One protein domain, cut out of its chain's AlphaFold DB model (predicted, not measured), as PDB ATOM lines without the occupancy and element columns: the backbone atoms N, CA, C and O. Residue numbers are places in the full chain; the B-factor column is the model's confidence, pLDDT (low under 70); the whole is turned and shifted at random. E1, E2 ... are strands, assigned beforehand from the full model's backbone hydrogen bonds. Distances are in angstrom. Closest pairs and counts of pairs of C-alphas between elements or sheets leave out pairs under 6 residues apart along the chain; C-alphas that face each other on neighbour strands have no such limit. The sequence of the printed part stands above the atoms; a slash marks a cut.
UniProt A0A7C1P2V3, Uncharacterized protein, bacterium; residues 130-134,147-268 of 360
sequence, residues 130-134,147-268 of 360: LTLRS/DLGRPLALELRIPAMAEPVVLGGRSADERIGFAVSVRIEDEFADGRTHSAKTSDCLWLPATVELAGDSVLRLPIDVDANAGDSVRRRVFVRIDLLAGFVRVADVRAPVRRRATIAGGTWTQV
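This is residues 130 to 134 and 147 to 268 of the 360 residues of an uncharacterized protein of bacterium (UniProt A0A7C1P2V3). This is a long, narrow sandwich of strands: a twisted sheet of four long strands, E5, E4, E8 and E11, with the smaller sheet E1, E2, E7 over part of one face, and a third small sheet, E6, E3, E9, E10, at one end. The turns of the hairpins E4 with E5 and E9 with E10 lie at opposite ends of the long axis. The printed part has 127 residues, with eleven named strands, E1 to E11 in chain order, and no named helix; the class is all strand. Each sheet is antiparallel, in the orders E5 E4 E8 E11, E1 E2 E7 and E6 E3 E9 E10. The whole is loose, with a radius of gyration of the C-alphas of 17.2 A, and a rod spanning 59 by 26 by 21 A.

E4, residues 177 to 187, and E5, residues 193 to 203, form a hairpin, with N 182 and O 198 2.8 A apart, within hydrogen-bond range. On the other side of E4 is E8, residues 231 to 240, with N 183 and O 235 at 2.9 A. E11, residues 258 to 267, is the edge strand beside E8, with N 234 and O 265 at 2.8 A. This sheet is twisted. It forms a sandwich, two sheets face to face, with the sheet of E1, residues 130 to 132, E2, residues 152 to 159, and E7, residues 215 to 222; the parts that face each other are 9.9 A centre to centre, and the strands of the one sheet stand at 31 degrees to those of the other. Between the neighbours E2 and E7, N 154 and O 220 are within hydrogen-bond range at 2.8 A; between the neighbours E1 and E2, N 155 and O 131 are within hydrogen-bond range at 2.8 A. The closest C-alphas of E1 and E11 are those of Leu 130 and Ala 261, 5.9 A apart. E8 runs on into E9, residues 243 to 247, at 63 degrees. E9 forms a hairpin with E10, residues 250 to 254, with N 252 and O 245 at 2.7 A. E3, residues 165 to 167, is the neighbour of E9, with N 166 and O 246 at 2.8 A, and of E6, residues 208 to 210, with N 167 and O 208 at 2.8 A.

E5 is 33.1 A long, E4 32.7 A, E8 29.8 A, E11 27.3 A, E2 22.3 A and E7 21.8 A. E1 begins at C-alpha 130 (-45.925, -1.715, -10.486), and E11 ends at C-alpha 267 (-31.405, -8.073, -4.684).

The two farthest C-alphas, those of Asp 190 and Asp 249, are 59.3 A apart. Residues 135 to 146 are not printed; C-alphas 134 and 147 are 13.3 A apart across the cut. Of the links printed whole, none is long. The mean pLDDT of the printed part is 93.6, and residue 134 is under 70.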
ATOM      1  N   LEU A 130     -47.293  -2.152 -10.741       96.25
ATOM      2  CA  LEU A 130     -45.925  -1.715 -10.486       96.25
ATOM      3  C   LEU A 130     -44.970  -2.794 -10.982       96.25
ATOM      4  O   LEU A 130     -44.955  -3.906 -10.459       96.25
ATOM      5  N   THR A 131     -44.175  -2.459 -11.993       94.31
ATOM      6  CA  THR A 131     -43.306  -3.419 -12.688       94.31
ATOM      7  C   THR A 131     -41.864  -2.937 -12.721       94.31
ATOM      8  O   THR A 131     -41.594  -1.743 -12.593       94.31
ATOM      9  N   LEU A 132     -40.923  -3.870 -12.872       91.31
ATOM     10  CA  LEU A 132     -39.512  -3.546 -13.051       91.31
ATOM     11  C   LEU A 132     -39.282  -3.141 -14.512       91.31
ATOM     12  O   LEU A 132     -39.654  -3.862 -15.438       91.31
ATOM     13  N   ARG A 133     -38.709  -1.958 -14.721       88.25
ATOM     14  CA  ARG A 133     -38.455  -1.399 -16.047       88.25
ATOM     15  C   ARG A 133     -37.139  -1.953 -16.584       88.25
ATOM     16  O   ARG A 133     -36.117  -1.852 -15.907       88.25
ATOM     17  N   SER A 134     -37.145  -2.465 -17.817       69.81
ATOM     18  CA  SER A 134     -35.890  -2.762 -18.516       69.81
ATOM     19  C   SER A 134     -35.126  -1.457 -18.758       69.81
ATOM     20  O   SER A 134     -35.706  -0.479 -19.244       69.81
ATOM     21  N   ASP A 147     -29.335  -7.245  -9.489       89.12
ATOM     22  CA  ASP A 147     -28.057  -7.273  -8.774       89.12
ATOM     23  C   ASP A 147     -28.079  -6.322  -7.562       89.12
ATOM     24  O   ASP A 147     -28.641  -5.219  -7.596       89.12
ATOM     25  N   LEU A 148     -27.417  -6.730  -6.481       91.50
ATOM     26  CA  LEU A 148     -27.270  -5.943  -5.263       91.50
ATOM     27  C   LEU A 148     -26.533  -4.625  -5.519       91.50
ATOM     28  O   LEU A 148     -25.493  -4.589  -6.173       91.50
ATOM     29  N   GLY A 149     -27.087  -3.535  -4.986       85.81
ATOM     30  CA  GLY A 149     -26.528  -2.190  -5.126       85.81
ATOM     31  C   GLY A 149     -26.791  -1.527  -6.482       85.81
ATOM     32  O   GLY A 149     -26.451  -0.357  -6.644       85.81
ATOM     33  N   ARG A 150     -27.424  -2.215  -7.445       89.44
ATOM     34  CA  ARG A 150     -27.935  -1.559  -8.656       89.44
ATOM     35  C   ARG A 150     -29.212  -0.773  -8.337       89.44
ATOM     36  O   ARG A 150     -30.032  -1.262  -7.554       89.44
ATOM     37  N   PRO A 151     -29.422   0.402  -8.957       91.25
ATOM     38  CA  PRO A 151     -30.687   1.116  -8.848       91.25
ATOM     39  C   PRO A 151     -31.851   0.256  -9.349       91.25
ATOM     40  O   PRO A 151     -31.774  -0.326 -10.435       91.25
ATOM     41  N   LEU A 152     -32.939   0.201  -8.581       92.12
ATOM     42  CA  LEU A 152     -34.180  -0.423  -9.032       92.12
ATOM     43  C   LEU A 152     -34.982   0.603  -9.825       92.12
ATOM     44  O   LEU A 152     -35.534   1.544  -9.257       92.12
ATOM     45  N   ALA A 153     -35.039   0.406 -11.138       93.44
ATOM     46  CA  ALA A 153     -35.890   1.180 -12.026       93.44
ATOM     47  C   ALA A 153     -37.270   0.518 -12.091       93.44
ATOM     48  O   ALA A 153     -37.421  -0.563 -12.655       93.44
ATOM     49  N   LEU A 154     -38.276   1.159 -11.513       94.56
ATOM     50  CA  LEU A 154     -39.658   0.694 -11.492       94.56
ATOM     51  C   LEU A 154     -40.535   1.600 -12.366       94.56
ATOM     52  O   LEU A 154     -40.227   2.771 -12.591       94.56
ATOM     53  N   GLU A 155     -41.646   1.065 -12.856       95.44
ATOM     54  CA  GLU A 155     -42.674   1.811 -13.577       95.44
ATOM     55  C   GLU A 155     -44.045   1.478 -12.987       95.44
ATOM     56  O   GLU A 155     -44.475   0.320 -12.998       95.44
ATOM     57  N   LEU A 156     -44.730   2.505 -12.477       96.75
ATOM     58  CA  LEU A 156     -46.157   2.431 -12.184       96.75
ATOM     59  C   LEU A 156     -46.932   2.679 -13.477       96.75
ATOM     60  O   LEU A 156     -46.754   3.715 -14.121       96.75
ATOM     61  N   ARG A 157     -47.826   1.755 -13.815       97.38
ATOM     62  CA  ARG A 157     -48.714   1.821 -14.970       97.38
ATOM     63  C   ARG A 157     -50.149   1.904 -14.480       97.38
ATOM     64  O   ARG A 157     -50.580   1.048 -13.718       97.38
ATOM     65  N   ILE A 158     -50.878   2.925 -14.914       97.06
ATOM     66  CA  ILE A 158     -52.311   3.075 -14.636       97.06
ATOM     67  C   ILE A 158     -53.024   3.166 -15.987       97.06
ATOM     68  O   ILE A 158     -52.855   4.174 -16.681       97.06
ATOM     69  N   PRO A 159     -53.770   2.129 -16.402       97.31
ATOM     70  CA  PRO A 159     -54.532   2.180 -17.642       97.31
ATOM     71  C   PRO A 159     -55.713   3.143 -17.507       97.31
ATOM     72  O   PRO A 159     -56.194   3.402 -16.399       97.31
ATOM     73  N   ALA A 160     -56.201   3.663 -18.631       95.94
ATOM     74  CA  ALA A 160     -57.450   4.412 -18.654       95.94
ATOM     75  C   ALA A 160     -58.632   3.543 -18.190       95.94
ATOM     76  O   ALA A 160     -58.627   2.318 -18.327       95.94
ATOM     77  N   MET A 161     -59.643   4.190 -17.611       95.06
ATOM     78  CA  MET A 161     -60.942   3.558 -17.376       95.06
ATOM     79  C   MET A 161     -61.849   3.761 -18.597       95.06
ATOM     80  O   MET A 161     -61.467   4.425 -19.559       95.06
ATOM     81  N   ALA A 162     -63.054   3.187 -18.566       93.69
ATOM     82  CA  ALA A 162     -64.008   3.315 -19.671       93.69
ATOM     83  C   ALA A 162     -64.399   4.780 -19.953       93.69
ATOM     84  O   ALA A 162     -64.533   5.174 -21.109       93.69
ATOM     85  N   GLU A 163     -64.558   5.587 -18.902       94.81
ATOM     86  CA  GLU A 163     -64.805   7.025 -19.019       94.81
ATOM     87  C   GLU A 163     -63.480   7.809 -19.035       94.81
ATOM     88  O   GLU A 163     -62.594   7.517 -18.230       94.81
ATOM     89  N   PRO A 164     -63.327   8.832 -19.892       95.31
ATOM     90  CA  PRO A 164     -62.158   9.704 -19.866       95.31
ATOM     91  C   PRO A 164     -61.975  10.401 -18.513       95.31
ATOM     92  O   PRO A 164     -62.909  11.013 -17.980       95.31
ATOM     93  N   VAL A 165     -60.750  10.358 -17.989       96.44
ATOM     94  CA  VAL A 165     -60.374  11.011 -16.728       96.44
ATOM     95  C   VAL A 165     -59.216  11.964 -16.951       96.44
ATOM     96  O   VAL A 165     -58.167  11.579 -17.457       96.44
ATOM     97  N   VAL A 166     -59.365  13.200 -16.492       96.75
ATOM     98  CA  VAL A 166     -58.289  14.185 -16.484       96.75
ATOM     99  C   VAL A 166     -57.670  14.275 -15.092       96.75
ATOM    100  O   VAL A 166     -58.350  14.520 -14.092       96.75
ATOM    101  N   LEU A 167     -56.353  14.099 -15.050       95.69
ATOM    102  CA  LEU A 167     -55.499  14.160 -13.874       95.69
ATOM    103  C   LEU A 167     -54.710  15.468 -13.887       95.69
ATOM    104  O   LEU A 167     -53.910  15.697 -14.797       95.69
ATOM    105  N   GLY A 168     -54.909  16.334 -12.893       93.69
ATOM    106  CA  GLY A 168     -54.221  17.621 -12.852       93.69
ATOM    107  C   GLY A 168     -52.748  17.509 -12.456       93.69
ATOM    108  O   GLY A 168     -52.370  16.767 -11.545       93.69
ATOM    109  N   GLY A 169     -51.916  18.297 -13.141       92.81
ATOM    110  CA  GLY A 169     -50.499  18.468 -12.823       92.81
ATOM    111  C   GLY A 169     -50.241  19.209 -11.508       92.81
ATOM    112  O   GLY A 169     -51.148  19.744 -10.877       92.81
ATOM    113  N   ARG A 170     -48.965  19.320 -11.125       90.69
ATOM    114  CA  ARG A 170     -48.500  20.022  -9.914       90.69
ATOM    115  C   ARG A 170     -48.997  21.469  -9.821       90.69
ATOM    116  O   ARG A 170     -49.234  21.949  -8.716       90.69
ATOM    117  N   SER A 171     -49.116  22.139 -10.964       88.06
ATOM    118  CA  SER A 171     -49.555  23.536 -11.068       88.06
ATOM    119  C   SER A 171     -51.057  23.689 -11.323       88.06
ATOM    120  O   SER A 171     -51.519  24.816 -11.456       88.06
ATOM    121  N   ALA A 172     -51.809  22.591 -11.439       89.19
ATOM    122  CA  ALA A 172     -53.252  22.644 -11.632       89.19
ATOM    123  C   ALA A 172     -53.974  22.797 -10.285       89.19
ATOM    124  O   ALA A 172     -53.556  22.223  -9.276       89.19
ATOM    125  N   ASP A 173     -55.113  23.491 -10.293       82.50
ATOM    126  CA  ASP A 173     -56.001  23.595  -9.124       82.50
ATOM    127  C   ASP A 173     -56.545  22.219  -8.692       82.50
ATOM    128  O   ASP A 173     -56.837  21.969  -7.521       82.50
ATOM    129  N   GLU A 174     -56.628  21.290  -9.646       84.19
ATOM    130  CA  GLU A 174     -57.078  19.906  -9.483       84.19
ATOM    131  C   GLU A 174     -55.895  18.932  -9.452       84.19
ATOM    132  O   GLU A 174     -55.875  17.925 -10.155       84.19
ATOM    133  N   ARG A 175     -54.855  19.252  -8.676       89.38
ATOM    134  CA  ARG A 175     -53.664  18.399  -8.593       89.38
ATOM    135  C   ARG A 175     -53.986  17.013  -8.030       89.38
ATOM    136  O   ARG A 175     -54.696  16.880  -7.029       89.38
ATOM    137  N   ILE A 176     -53.348  16.004  -8.612       92.75
ATOM    138  CA  ILE A 176     -53.286  14.652  -8.065       92.75
ATOM    139  C   ILE A 176     -51.832  14.250  -7.823       92.75
ATOM    140  O   ILE A 176     -50.928  14.624  -8.574       92.75
ATOM    141  N   GLY A 177     -51.600  13.523  -6.733       94.12
ATOM    142  CA  GLY A 177     -50.267  13.108  -6.320       94.12
ATOM    143  C   GLY A 177     -50.231  11.651  -5.891       94.12
ATOM    144  O   GLY A 177     -51.257  11.047  -5.578       94.12
ATOM    145  N   PHE A 178     -49.024  11.105  -5.849       96.44
ATOM    146  CA  PHE A 178     -48.754   9.725  -5.474       96.44
ATOM    147  C   PHE A 178     -47.687   9.721  -4.387       96.44
ATOM    148  O   PHE A 178     -46.600  10.251  -4.593       96.44
ATOM    149  N   ALA A 179     -47.965   9.133  -3.231       96.81
ATOM    150  CA  ALA A 179     -46.949   8.916  -2.210       96.81
ATOM    151  C   ALA A 179     -46.242   7.585  -2.462       96.81
ATOM    152  O   ALA A 179     -46.868   6.527  -2.416       96.81
ATOM    153  N   VAL A 180     -44.933   7.634  -2.670       97.31
ATOM    154  CA  VAL A 180     -44.072   6.460  -2.802       97.31
ATOM    155  C   VAL A 180     -43.392   6.232  -1.463       97.31
ATOM    156  O   VAL A 180     -42.651   7.080  -0.978       97.31
ATOM    157  N   SER A 181     -43.669   5.099  -0.835       97.62
ATOM    158  CA  SER A 181     -43.016   4.669   0.400       97.62
ATOM    159  C   SER A 181     -42.094   3.503   0.087       97.62
ATOM    160  O   SER A 181     -42.540   2.489  -0.448       97.62
ATOM    161  N   VAL A 182     -40.822   3.641   0.446       97.56
ATOM    162  CA  VAL A 182     -39.799   2.618   0.237       97.56
ATOM    163  C   VAL A 182     -39.279   2.166   1.592       97.56
ATOM    164  O   VAL A 182     -38.921   2.982   2.444       97.56
ATOM    165  N   ARG A 183     -39.231   0.855   1.792       97.88
ATOM    166  CA  ARG A 183     -38.583   0.223   2.938       97.88
ATOM    167  C   ARG A 183     -37.525  -0.734   2.418       97.88
ATOM    168  O   ARG A 183     -37.806  -1.520   1.522       97.88
ATOM    169  N   ILE A 184     -36.328  -0.652   2.968       97.06
ATOM    170  CA  ILE A 184     -35.181  -1.466   2.582       97.06
ATOM    171  C   ILE A 184     -34.769  -2.272   3.803       97.06
ATOM    172  O   ILE A 184     -34.551  -1.695   4.866       97.06
ATOM    173  N   GLU A 185     -34.676  -3.584   3.639       97.56
ATOM    174  CA  GLU A 185     -34.098  -4.501   4.616       97.56
ATOM    175  C   GLU A 185     -32.807  -5.075   4.037       97.56
ATOM    176  O   GLU A 185     -32.837  -5.778   3.026       97.56
ATOM    177  N   ASP A 186     -31.683  -4.767   4.669       97.06
ATOM    178  CA  ASP A 186     -30.371  -5.310   4.344       97.06
ATOM    179  C   ASP A 186     -30.013  -6.425   5.330       97.06
ATOM    180  O   ASP A 186     -30.144  -6.257   6.543       97.06
ATOM    181  N   GLU A 187     -29.545  -7.553   4.806       95.94
ATOM    182  CA  GLU A 187     -28.966  -8.667   5.563       95.94
ATOM    183  C   GLU A 187     -27.444  -8.662   5.341       95.94
ATOM    184  O   GLU A 187     -26.985  -8.429   4.219       95.94
ATOM    185  N   PHE A 188     -26.657  -8.933   6.385       96.00
ATOM    186  CA  PHE A 188     -25.188  -8.984   6.340       96.00
ATOM    187  C   PHE A 188     -24.669 -10.400   6.633       96.00
ATOM    188  O   PHE A 188     -25.359 -11.216   7.244       96.00
ATOM    189  N   ALA A 189     -23.434 -10.703   6.211       95.69
ATOM    190  CA  ALA A 189     -22.838 -12.038   6.372       95.69
ATOM    191  C   ALA A 189     -22.697 -12.474   7.843       95.69
ATOM    192  O   ALA A 189     -22.671 -13.665   8.139       95.69
ATOM    193  N   ASP A 190     -22.600 -11.514   8.762       94.62
ATOM    194  CA  ASP A 190     -22.502 -11.738  10.207       94.62
ATOM    195  C   ASP A 190     -23.869 -11.912  10.893       94.62
ATOM    196  O   ASP A 190     -23.938 -12.028  12.115       94.62
ATOM    197  N   GLY A 191     -24.959 -11.931  10.119       92.56
ATOM    198  CA  GLY A 191     -26.324 -12.116  10.607       92.56
ATOM    199  C   GLY A 191     -26.997 -10.842  11.109       92.56
ATOM    200  O   GLY A 191     -28.172 -10.894  11.478       92.56
ATOM    201  N   ARG A 192     -26.313  -9.690  11.094       95.31
ATOM    202  CA  ARG A 192     -26.974  -8.410  11.357       95.31
ATOM    203  C   ARG A 192     -27.982  -8.096  10.258       95.31
ATOM    204  O   ARG A 192     -27.831  -8.492   9.100       95.31
ATOM    205  N   THR A 193     -28.991  -7.323  10.635       95.19
ATOM    206  CA  THR A 193     -29.957  -6.743   9.709       95.19
ATOM    207  C   THR A 193     -30.033  -5.238   9.915       95.19
ATOM    208  O   THR A 193     -29.872  -4.731  11.028       95.19
ATOM    209  N   HIS A 194     -30.256  -4.505   8.832       95.62
ATOM    210  CA  HIS A 194     -30.493  -3.068   8.863       95.62
ATOM    211  C   HIS A 194     -31.788  -2.755   8.123       95.62
ATOM    212  O   HIS A 194     -32.053  -3.311   7.062       95.62
ATOM    213  N   SER A 195     -32.601  -1.865   8.690       95.94
ATOM    214  CA  SER A 195     -33.871  -1.455   8.100       95.94
ATOM    215  C   SER A 195     -33.896   0.054   7.934       95.94
ATOM    216  O   SER A 195     -33.702   0.797   8.897       95.94
ATOM    217  N   ALA A 196     -34.149   0.506   6.712       95.31
ATOM    218  CA  ALA A 196     -34.313   1.911   6.380       95.31
ATOM    219  C   ALA A 196     -35.684   2.142   5.748       95.31
ATOM    220  O   ALA A 196     -36.194   1.314   4.991       95.31
ATOM    221  N   LYS A 197     -36.286   3.293   6.039       96.44
ATOM    222  CA  LYS A 197     -37.565   3.701   5.461       96.44
ATOM    223  C   LYS A 197     -37.465   5.132   4.963       96.44
ATOM    224  O   LYS A 197     -36.997   6.008   5.683       96.44
ATOM    225  N   THR A 198     -37.954   5.361   3.755       95.62
ATOM    226  CA  THR A 198     -38.103   6.691   3.170       95.62
ATOM    227  C   THR A 198     -39.460   6.805   2.486       95.62
ATOM    228  O   THR A 198     -40.090   5.803   2.136       95.62
ATOM    229  N   SER A 199     -39.949   8.025   2.332       94.94
ATOM    230  CA  SER A 199     -41.179   8.292   1.600       94.94
ATOM    231  C   SER A 199     -41.096   9.633   0.902       94.94
ATOM    232  O   SER A 199     -40.634  10.598   1.508       94.94
ATOM    233  N   ASP A 200     -41.602   9.692  -0.321       94.69
ATOM    234  CA  ASP A 200     -41.661  10.911  -1.121       94.69
ATOM    235  C   ASP A 200     -43.000  11.013  -1.868       94.69
ATOM    236  O   ASP A 200     -43.790  10.065  -1.893       94.69
ATOM    237  N   CYS A 201     -43.282  12.178  -2.446       93.69
ATOM    238  CA  CYS A 201     -44.483  12.456  -3.220       93.69
ATOM    239  C   CYS A 201     -44.135  12.763  -4.679       93.69
ATOM    240  O   CYS A 201     -43.429  13.722  -4.983       93.69
ATOM    241  N   LEU A 202     -44.720  11.995  -5.590       93.00
ATOM    242  CA  LEU A 202     -44.679  12.238  -7.022       93.00
ATOM    243  C   LEU A 202     -45.898  13.051  -7.444       93.00
ATOM    244  O   LEU A 202     -47.038  12.710  -7.133       93.00
ATOM    245  N   TRP A 203     -45.638  14.113  -8.196       93.19
ATOM    246  CA  TRP A 203     -46.658  14.964  -8.794       93.19
ATOM    247  C   TRP A 203     -46.518  14.915 -10.305       93.19
ATOM    248  O   TRP A 203     -45.400  14.925 -10.826       93.19
ATOM    249  N   LEU A 204     -47.645  14.908 -11.010       93.44
ATOM    250  CA  LEU A 204     -47.625  14.981 -12.462       93.44
ATOM    251  C   LEU A 204     -47.045  16.337 -12.904       93.44
ATOM    252  O   LEU A 204     -47.419  17.372 -12.350       93.44
ATOM    253  N   PRO A 205     -46.133  16.376 -13.888       91.81
ATOM    254  CA  PRO A 205     -45.530  17.630 -14.343       91.81
ATOM    255  C   PRO A 205     -46.530  18.530 -15.080       91.81
ATOM    256  O   PRO A 205     -46.401  19.751 -15.059       91.81
ATOM    257  N   ALA A 206     -47.528  17.924 -15.718       93.81
ATOM    258  CA  ALA A 206     -48.585  18.579 -16.469       93.81
ATOM    259  C   ALA A 206     -49.880  17.777 -16.318       93.81
ATOM    260  O   ALA A 206     -49.864  16.641 -15.845       93.81
ATOM    261  N   THR A 207     -50.993  18.384 -16.718       95.00
ATOM    262  CA  THR A 207     -52.286  17.707 -16.781       95.00
ATOM    263  C   THR A 207     -52.247  16.584 -17.815       95.00
ATOM    264  O   THR A 207     -51.737  16.779 -18.919       95.00
ATOM    265  N   VAL A 208     -52.781  15.418 -17.455       95.50
ATOM    266  CA  VAL A 208     -52.835  14.226 -18.310       95.50
ATOM    267  C   VAL A 208     -54.281  13.777 -18.440       95.50
ATOM    268  O   VAL A 208     -54.988  13.683 -17.444       95.50
ATOM    269  N   GLU A 209     -54.707  13.478 -19.658       96.19
ATOM    270  CA  GLU A 209     -55.988  12.833 -19.925       96.19
ATOM    271  C   GLU A 209     -55.774  11.333 -20.148       96.19
ATOM    272  O   GLU A 209     -54.924  10.929 -20.941       96.19
ATOM    273  N   LEU A 210     -56.535  10.518 -19.418       95.56
ATOM    274  CA  LEU A 210     -56.585   9.069 -19.535       95.56
ATOM    275  C   LEU A 210     -57.906   8.664 -20.184       95.56
ATOM    276  O   LEU A 210     -58.949   8.662 -19.536       95.56
ATOM    277  N   ALA A 211     -57.839   8.321 -21.466       95.56
ATOM    278  CA  ALA A 211     -58.948   7.846 -22.287       95.56
ATOM    279  C   ALA A 211     -58.499   6.716 -23.233       95.56
ATOM    280  O   ALA A 211     -57.326   6.659 -23.624       95.56
ATOM    281  N   GLY A 212     -59.424   5.834 -23.626       93.62
ATOM    282  CA  GLY A 212     -59.162   4.755 -24.589       93.62
ATOM    283  C   GLY A 212     -58.000   3.853 -24.165       93.62
ATOM    284  O   GLY A 212     -57.984   3.353 -23.048       93.62
ATOM    285  N   ASP A 213     -56.998   3.698 -25.034       93.94
ATOM    286  CA  ASP A 213     -55.828   2.838 -24.784       93.94
ATOM    287  C   ASP A 213     -54.659   3.562 -24.088       93.94
ATOM    288  O   ASP A 213     -53.541   3.043 -24.001       93.94
ATOM    289  N   SER A 214     -54.869   4.797 -23.622       95.31
ATOM    290  CA  SER A 214     -53.813   5.543 -22.937       95.31
ATOM    291  C   SER A 214     -53.475   4.929 -21.574       95.31
ATOM    292  O   SER A 214     -54.324   4.421 -20.841       95.31
ATOM    293  N   VAL A 215     -52.189   4.985 -21.229       96.38
ATOM    294  CA  VAL A 215     -51.661   4.468 -19.966       96.38
ATOM    295  C   VAL A 215     -50.784   5.540 -19.345       96.38
ATOM    296  O   VAL A 215     -49.799   5.970 -19.953       96.38
ATOM    297  N   LEU A 216     -51.101   5.941 -18.114       96.25
ATOM    298  CA  LEU A 216     -50.194   6.758 -17.320       96.25
ATOM    299  C   LEU A 216     -49.002   5.899 -16.913       96.25
ATOM    300  O   LEU A 216     -49.177   4.850 -16.293       96.25
ATOM    301  N   ARG A 217     -47.795   6.365 -17.225       95.69
ATOM    302  CA  ARG A 217     -46.543   5.712 -16.839       95.69
ATOM    303  C   ARG A 217     -45.746   6.645 -15.947       95.69
ATOM    304  O   ARG A 217     -45.358   7.726 -16.391       95.69
ATOM    305  N   LEU A 218     -45.506   6.233 -14.706       94.38
ATOM    306  CA  LEU A 218     -44.688   6.982 -13.755       94.38
ATOM    307  C   LEU A 218     -43.412   6.191 -13.450       94.38
ATOM    308  O   LEU A 218     -43.496   5.134 -12.819       94.38
ATOM    309  N   PRO A 219     -42.239   6.677 -13.888       94.31
ATOM    310  CA  PRO A 219     -40.976   6.052 -13.536       94.31
ATOM    311  C   PRO A 219     -40.633   6.337 -12.070       94.31
ATOM    312  O   PRO A 219     -40.813   7.454 -11.583       94.31
ATOM    313  N   ILE A 220     -40.129   5.321 -11.379       94.12
ATOM    314  CA  ILE A 220     -39.730   5.374  -9.973       94.12
ATOM    315  C   ILE A 220     -38.354   4.734  -9.873       94.12
ATOM    316  O   ILE A 220     -38.216   3.532 -10.071       94.12
ATOM    317  N   ASP A 221     -37.343   5.530  -9.550       93.25
ATOM    318  CA  ASP A 221     -35.983   5.035  -9.377       93.25
ATOM    319  C   ASP A 221     -35.660   4.961  -7.880       93.25
ATOM    320  O   ASP A 221     -35.702   5.966  -7.166       93.25
ATOM    321  N   VAL A 222     -35.358   3.757  -7.393       92.75
ATOM    322  CA  VAL A 222     -34.892   3.530  -6.022       92.75
ATOM    323  C   VAL A 222     -33.390   3.294  -6.066       92.75
ATOM    324  O   VAL A 222     -32.927   2.215  -6.439       92.75
ATOM    325  N   ASP A 223     -32.639   4.321  -5.683       91.25
ATOM    326  CA  ASP A 223     -31.184   4.289  -5.593       91.25
ATOM    327  C   ASP A 223     -30.759   4.387  -4.125       91.25
ATOM    328  O   ASP A 223     -30.970   5.400  -3.455       91.25
ATOM    329  N   ALA A 224     -30.211   3.294  -3.604       87.50
ATOM    330  CA  ALA A 224     -29.716   3.212  -2.241       87.50
ATOM    331  C   ALA A 224     -28.423   2.400  -2.223       87.50
ATOM    332  O   ALA A 224     -28.360   1.301  -2.775       87.50
ATOM    333  N   ASN A 225     -27.401   2.894  -1.527       87.94
ATOM    334  CA  ASN A 225     -26.144   2.168  -1.377       87.94
ATOM    335  C   ASN A 225     -26.363   0.873  -0.572       87.94
ATOM    336  O   ASN A 225     -26.963   0.920   0.500       87.94
ATOM    337  N   ALA A 226     -25.906  -0.267  -1.096       88.06
ATOM    338  CA  ALA A 226     -25.963  -1.574  -0.433       88.06
ATOM    339  C   ALA A 226     -24.898  -1.769   0.656       88.06
ATOM    340  O   ALA A 226     -25.081  -2.604   1.539       88.06
ATOM    341  N   GLY A 227     -23.815  -0.983   0.632       89.50
ATOM    342  CA  GLY A 227     -22.672  -1.207   1.516       89.50
ATOM    343  C   GLY A 227     -22.157  -2.642   1.381       89.50
ATOM    344  O   GLY A 227     -22.028  -3.147   0.268       89.50
ATOM    345  N   ASP A 228     -21.932  -3.298   2.520       90.94
ATOM    346  CA  ASP A 228     -21.464  -4.689   2.603       90.94
ATOM    347  C   ASP A 228     -22.607  -5.710   2.776       90.94
ATOM    348  O   ASP A 228     -22.386  -6.816   3.284       90.94
ATOM    349  N   SER A 229     -23.851  -5.351   2.425       94.00
ATOM    350  CA  SER A 229     -24.962  -6.297   2.533       94.00
ATOM    351  C   SER A 229     -24.762  -7.491   1.594       94.00
ATOM    352  O   SER A 229     -24.063  -7.433   0.583       94.00
ATOM    353  N   VAL A 230     -25.343  -8.626   1.962       94.81
ATOM    354  CA  VAL A 230     -25.268  -9.883   1.199       94.81
ATOM    355  C   VAL A 230     -26.599 -10.237   0.558       94.81
ATOM    356  O   VAL A 230     -26.662 -11.064  -0.348       94.81
ATOM    357  N   ARG A 231     -27.674  -9.606   1.023       94.50
ATOM    358  CA  ARG A 231     -29.009  -9.658   0.440       94.50
ATOM    359  C   ARG A 231     -29.737  -8.386   0.838       94.50
ATOM    360  O   ARG A 231     -29.619  -7.932   1.974       94.50
ATOM    361  N   ARG A 232     -30.536  -7.860  -0.081       95.94
ATOM    362  CA  ARG A 232     -31.422  -6.729   0.173       95.94
ATOM    363  C   ARG A 232     -32.838  -7.072  -0.239       95.94
ATOM    364  O   ARG A 232     -33.040  -7.616  -1.320       95.94
ATOM    365  N   ARG A 233     -33.822  -6.706   0.574       96.62
ATOM    366  CA  ARG A 233     -35.238  -6.715   0.195       96.62
ATOM    367  C   ARG A 233     -35.744  -5.287   0.149       96.62
ATOM    368  O   ARG A 233     -35.690  -4.567   1.146       96.62
ATOM    369  N   VAL A 234     -36.230  -4.876  -1.013       96.56
ATOM    370  CA  VAL A 234     -36.823  -3.559  -1.227       96.56
ATOM    371  C   VAL A 234     -38.326  -3.723  -1.344       96.56
ATOM    372  O   VAL A 234     -38.817  -4.402  -2.241       96.56
ATOM    373  N   PHE A 235     -39.050  -3.080  -0.439       97.44
ATOM    374  CA  PHE A 235     -40.502  -3.005  -0.434       97.44
ATOM    375  C   PHE A 235     -40.892  -1.620  -0.924       97.44
ATOM    376  O   PHE A 235     -40.514  -0.618  -0.307       97.44
ATOM    377  N   VAL A 236     -41.661  -1.553  -2.004       97.56
ATOM    378  CA  VAL A 236     -42.212  -0.292  -2.508       97.56
ATOM    379  C   VAL A 236     -43.720  -0.350  -2.403       97.56
ATOM    380  O   VAL A 236     -44.346  -1.329  -2.804       97.56
ATOM    381  N   ARG A 237     -44.304   0.713  -1.862       97.88
ATOM    382  CA  ARG A 237     -45.745   0.922  -1.802       97.88
ATOM    383  C   ARG A 237     -46.072   2.283  -2.385       97.88
ATOM    384  O   ARG A 237     -45.440   3.273  -2.021       97.88
ATOM    385  N   ILE A 238     -47.072   2.326  -3.248       97.81
ATOM    386  CA  ILE A 238     -47.552   3.546  -3.879       97.81
ATOM    387  C   ILE A 238     -48.982   3.777  -3.426       97.81
ATOM    388  O   ILE A 238     -49.861   2.935  -3.628       97.81
ATOM    389  N   ASP A 239     -49.201   4.933  -2.817       97.50
ATOM    390  CA  ASP A 239     -50.511   5.377  -2.380       97.50
ATOM    391  C   ASP A 239     -50.963   6.553  -3.250       97.50
ATOM    392  O   ASP A 239     -50.220   7.519  -3.426       97.50
ATOM    393  N   LEU A 240     -52.189   6.507  -3.760       96.44
ATOM    394  CA  LEU A 240     -52.829   7.670  -4.364       96.44
ATOM    395  C   LEU A 240     -53.162   8.680  -3.260       96.44
ATOM    396  O   LEU A 240     -53.719   8.298  -2.232       96.44
ATOM    397  N   LEU A 241     -52.795   9.950  -3.435       95.44
ATOM    398  CA  LEU A 241     -53.100  11.013  -2.476       95.44
ATOM    399  C   LEU A 241     -54.500  11.584  -2.705       95.44
ATOM    400  O   LEU A 241     -55.001  11.606  -3.827       95.44
ATOM    401  N   ALA A 242     -55.096  12.105  -1.630       93.25
ATOM    402  CA  ALA A 242     -56.348  12.842  -1.725       93.25
ATOM    403  C   ALA A 242     -56.182  14.084  -2.618       93.25
ATOM    404  O   ALA A 242     -55.146  14.758  -2.590       93.25
ATOM    405  N   GLY A 243     -57.211  14.390  -3.400       93.50
ATOM    406  CA  GLY A 243     -57.165  15.429  -4.422       93.50
ATOM    407  C   GLY A 243     -58.443  15.466  -5.245       93.50
ATOM    408  O   GLY A 243     -59.519  15.127  -4.752       93.50
ATOM    409  N   PHE A 244     -58.325  15.880  -6.502       94.56
ATOM    410  CA  PHE A 244     -59.445  15.922  -7.436       94.56
ATOM    411  C   PHE A 244     -59.017  15.368  -8.791       94.56
ATOM    412  O   PHE A 244     -57.866  15.513  -9.197       94.56
ATOM    413  N   VAL A 245     -59.968  14.755  -9.482       95.62
ATOM    414  CA  VAL A 245     -59.876  14.384 -10.895       95.62
ATOM    415  C   VAL A 245     -61.086  14.952 -11.617       95.62
ATOM    416  O   VAL A 245     -62.097  15.254 -10.983       95.62
ATOM    417  N   ARG A 246     -61.020  15.090 -12.936       96.56
ATOM    418  CA  ARG A 246     -62.173  15.515 -13.733       96.56
ATOM    419  C   ARG A 246     -62.635  14.369 -14.616       96.56
ATOM    420  O   ARG A 246     -61.860  13.857 -15.413       96.56
ATOM    421  N   VAL A 247     -63.890  13.968 -14.453       94.81
ATOM    422  CA  VAL A 247     -64.511  12.849 -15.178       94.81
ATOM    423  C   VAL A 247     -65.756  13.386 -15.859       94.81
ATOM    424  O   VAL A 247     -66.629  13.916 -15.165       94.81
ATOM    425  N   ALA A 248     -65.823  13.300 -17.191       88.81
ATOM    426  CA  ALA A 248     -66.887  13.903 -18.006       88.81
ATOM    427  C   ALA A 248     -67.233  15.340 -17.547       88.81
ATOM    428  O   ALA A 248     -68.359  15.620 -17.130       88.81
ATOM    429  N   ASP A 249     -66.202  16.195 -17.510       89.00
ATOM    430  CA  ASP A 249     -66.213  17.608 -17.090       89.00
ATOM    431  C   ASP A 249     -66.706  17.922 -15.670       89.00
ATOM    432  O   ASP A 249     -66.810  19.086 -15.281       89.00
ATOM    433  N   VAL A 250     -66.916  16.902 -14.838       93.69
ATOM    434  CA  VAL A 250     -67.242  17.078 -13.421       93.69
ATOM    435  C   VAL A 250     -65.995  16.882 -12.577       93.69
ATOM    436  O   VAL A 250     -65.338  15.843 -12.641       93.69
ATOM    437  N   ARG A 251     -65.709  17.876 -11.735       94.88
ATOM    438  CA  ARG A 251     -64.672  17.807 -10.707       94.88
ATOM    439  C   ARG A 251     -65.079  16.819  -9.612       94.88
ATOM    440  O   ARG A 251     -65.945  17.113  -8.790       94.88
ATOM    441  N   ALA A 252     -64.434  15.664  -9.599       95.50
ATOM    442  CA  ALA A 252     -64.687  14.549  -8.705       95.50
ATOM    443  C   ALA A 252     -63.595  14.456  -7.618       95.50
ATOM    444  O   ALA A 252     -62.404  14.445  -7.941       95.50
ATOM    445  N   PRO A 253     -63.956  14.412  -6.324       95.31
ATOM    446  CA  PRO A 253     -62.980  14.305  -5.247       95.31
ATOM    447  C   PRO A 253     -62.420  12.883  -5.125       95.31
ATOM    448  O   PRO A 253     -63.172  11.914  -5.086       95.31
ATOM    449  N   VAL A 254     -61.105  12.785  -4.951       94.00
ATOM    450  CA  VAL A 254     -60.405  11.584  -4.479       94.00
ATOM    451  C   VAL A 254     -60.199  11.763  -2.980       94.00
ATOM    452  O   VAL A 254     -59.449  12.640  -2.543       94.00
ATOM    453  N   ARG A 255     -60.933  11.000  -2.176       84.31
ATOM    454  CA  ARG A 255     -61.091  11.236  -0.736       84.31
ATOM    455  C   ARG A 255     -60.024  10.543   0.093       84.31
ATOM    456  O   ARG A 255     -59.620  11.080   1.125       84.31
ATOM    457  N   ARG A 256     -59.603   9.340  -0.301       77.50
ATOM    458  CA  ARG A 256     -58.790   8.480   0.564       77.50
ATOM    459  C   ARG A 256     -57.387   8.303   0.022       77.50
ATOM    460  O   ARG A 256     -57.175   8.083  -1.165       77.50
ATOM    461  N   ARG A 257     -56.425   8.301   0.950       82.44
ATOM    462  CA  ARG A 257     -55.114   7.730   0.672       82.44
ATOM    463  C   ARG A 257     -55.295   6.226   0.492       82.44
ATOM    464  O   ARG A 257     -55.472   5.510   1.473       82.44
ATOM    465  N   ALA A 258     -55.295   5.768  -0.751       86.38
ATOM    466  CA  ALA A 258     -55.474   4.363  -1.088       86.38
ATOM    467  C   ALA A 258     -54.166   3.796  -1.628       86.38
ATOM    468  O   ALA A 258     -53.585   4.370  -2.545       86.38
ATOM    469  N   THR A 259     -53.717   2.658  -1.099       95.44
ATOM    470  CA  THR A 259     -52.652   1.900  -1.756       95.44
ATOM    471  C   THR A 259     -53.172   1.415  -3.101       95.44
ATOM    472  O   THR A 259     -54.199   0.738  -3.165       95.44
ATOM    473  N   ILE A 260     -52.481   1.814  -4.164       96.56
ATOM    474  CA  ILE A 260     -52.842   1.474  -5.540       96.56
ATOM    475  C   ILE A 260     -51.901   0.441  -6.139       96.56
ATOM    476  O   ILE A 260     -52.314  -0.322  -6.996       96.56
ATOM    477  N   ALA A 261     -50.653   0.392  -5.677       97.00
ATOM    478  CA  ALA A 261     -49.696  -0.602  -6.127       97.00
ATOM    479  C   ALA A 261     -48.638  -0.856  -5.053       97.00
ATOM    480  O   ALA A 261     -48.348  -0.001  -4.209       97.00
ATOM    481  N   GLY A 262     -48.025  -2.030  -5.104       96.44
ATOM    482  CA  GLY A 262     -46.891  -2.362  -4.261       96.44
ATOM    483  C   GLY A 262     -46.170  -3.597  -4.764       96.44
ATOM    484  O   GLY A 262     -46.729  -4.390  -5.517       96.44
ATOM    485  N   GLY A 263     -44.922  -3.748  -4.348       95.81
ATOM    486  CA  GLY A 263     -44.103  -4.891  -4.719       95.81
ATOM    487  C   GLY A 263     -42.925  -5.078  -3.778       95.81
ATOM    488  O   GLY A 263     -42.570  -4.183  -3.001       95.81
ATOM    489  N   THR A 264     -42.339  -6.268  -3.857       96.19
ATOM    490  CA  THR A 264     -41.128  -6.635  -3.127       96.19
ATOM    491  C   THR A 264     -40.116  -7.175  -4.121       96.19
ATOM    492  O   THR A 264     -40.424  -8.103  -4.863       96.19
ATOM    493  N   TRP A 265     -38.903  -6.632  -4.099       95.12
ATOM    494  CA  TRP A 265     -37.790  -7.099  -4.923       95.12
ATOM    495  C   TRP A 265     -36.641  -7.513  -4.024       95.12
ATOM    496  O   TRP A 265     -36.261  -6.781  -3.108       95.12
ATOM    497  N   THR A 266     -36.088  -8.691  -4.291       94.31
ATOM    498  CA  THR A 266     -34.883  -9.161  -3.611       94.31
ATOM    499  C   THR A 266     -33.697  -8.914  -4.523       94.31
ATOM    500  O   THR A 266     -33.710  -9.344  -5.671       94.31
ATOM    501  N   GLN A 267     -32.681  -8.229  -4.010       94.06
ATOM    502  CA  GLN A 267     -31.405  -8.073  -4.684       94.06
ATOM    503  C   GLN A 267     -30.362  -8.983  -4.043       94.06
ATOM    504  O   GLN A 267     -30.279  -9.093  -2.813       94.06
ATOM    505  N   VAL A 268     -29.547  -9.608  -4.886       92.31
ATOM    506  CA  VAL A 268     -28.455 -10.505  -4.485       92.31
ATOM    507  C   VAL A 268     -27.164 -10.122  -5.211       92.31
ATOM    508  O   VAL A 268     -27.223  -9.507  -6.276       92.31
TER     509      VAL A 268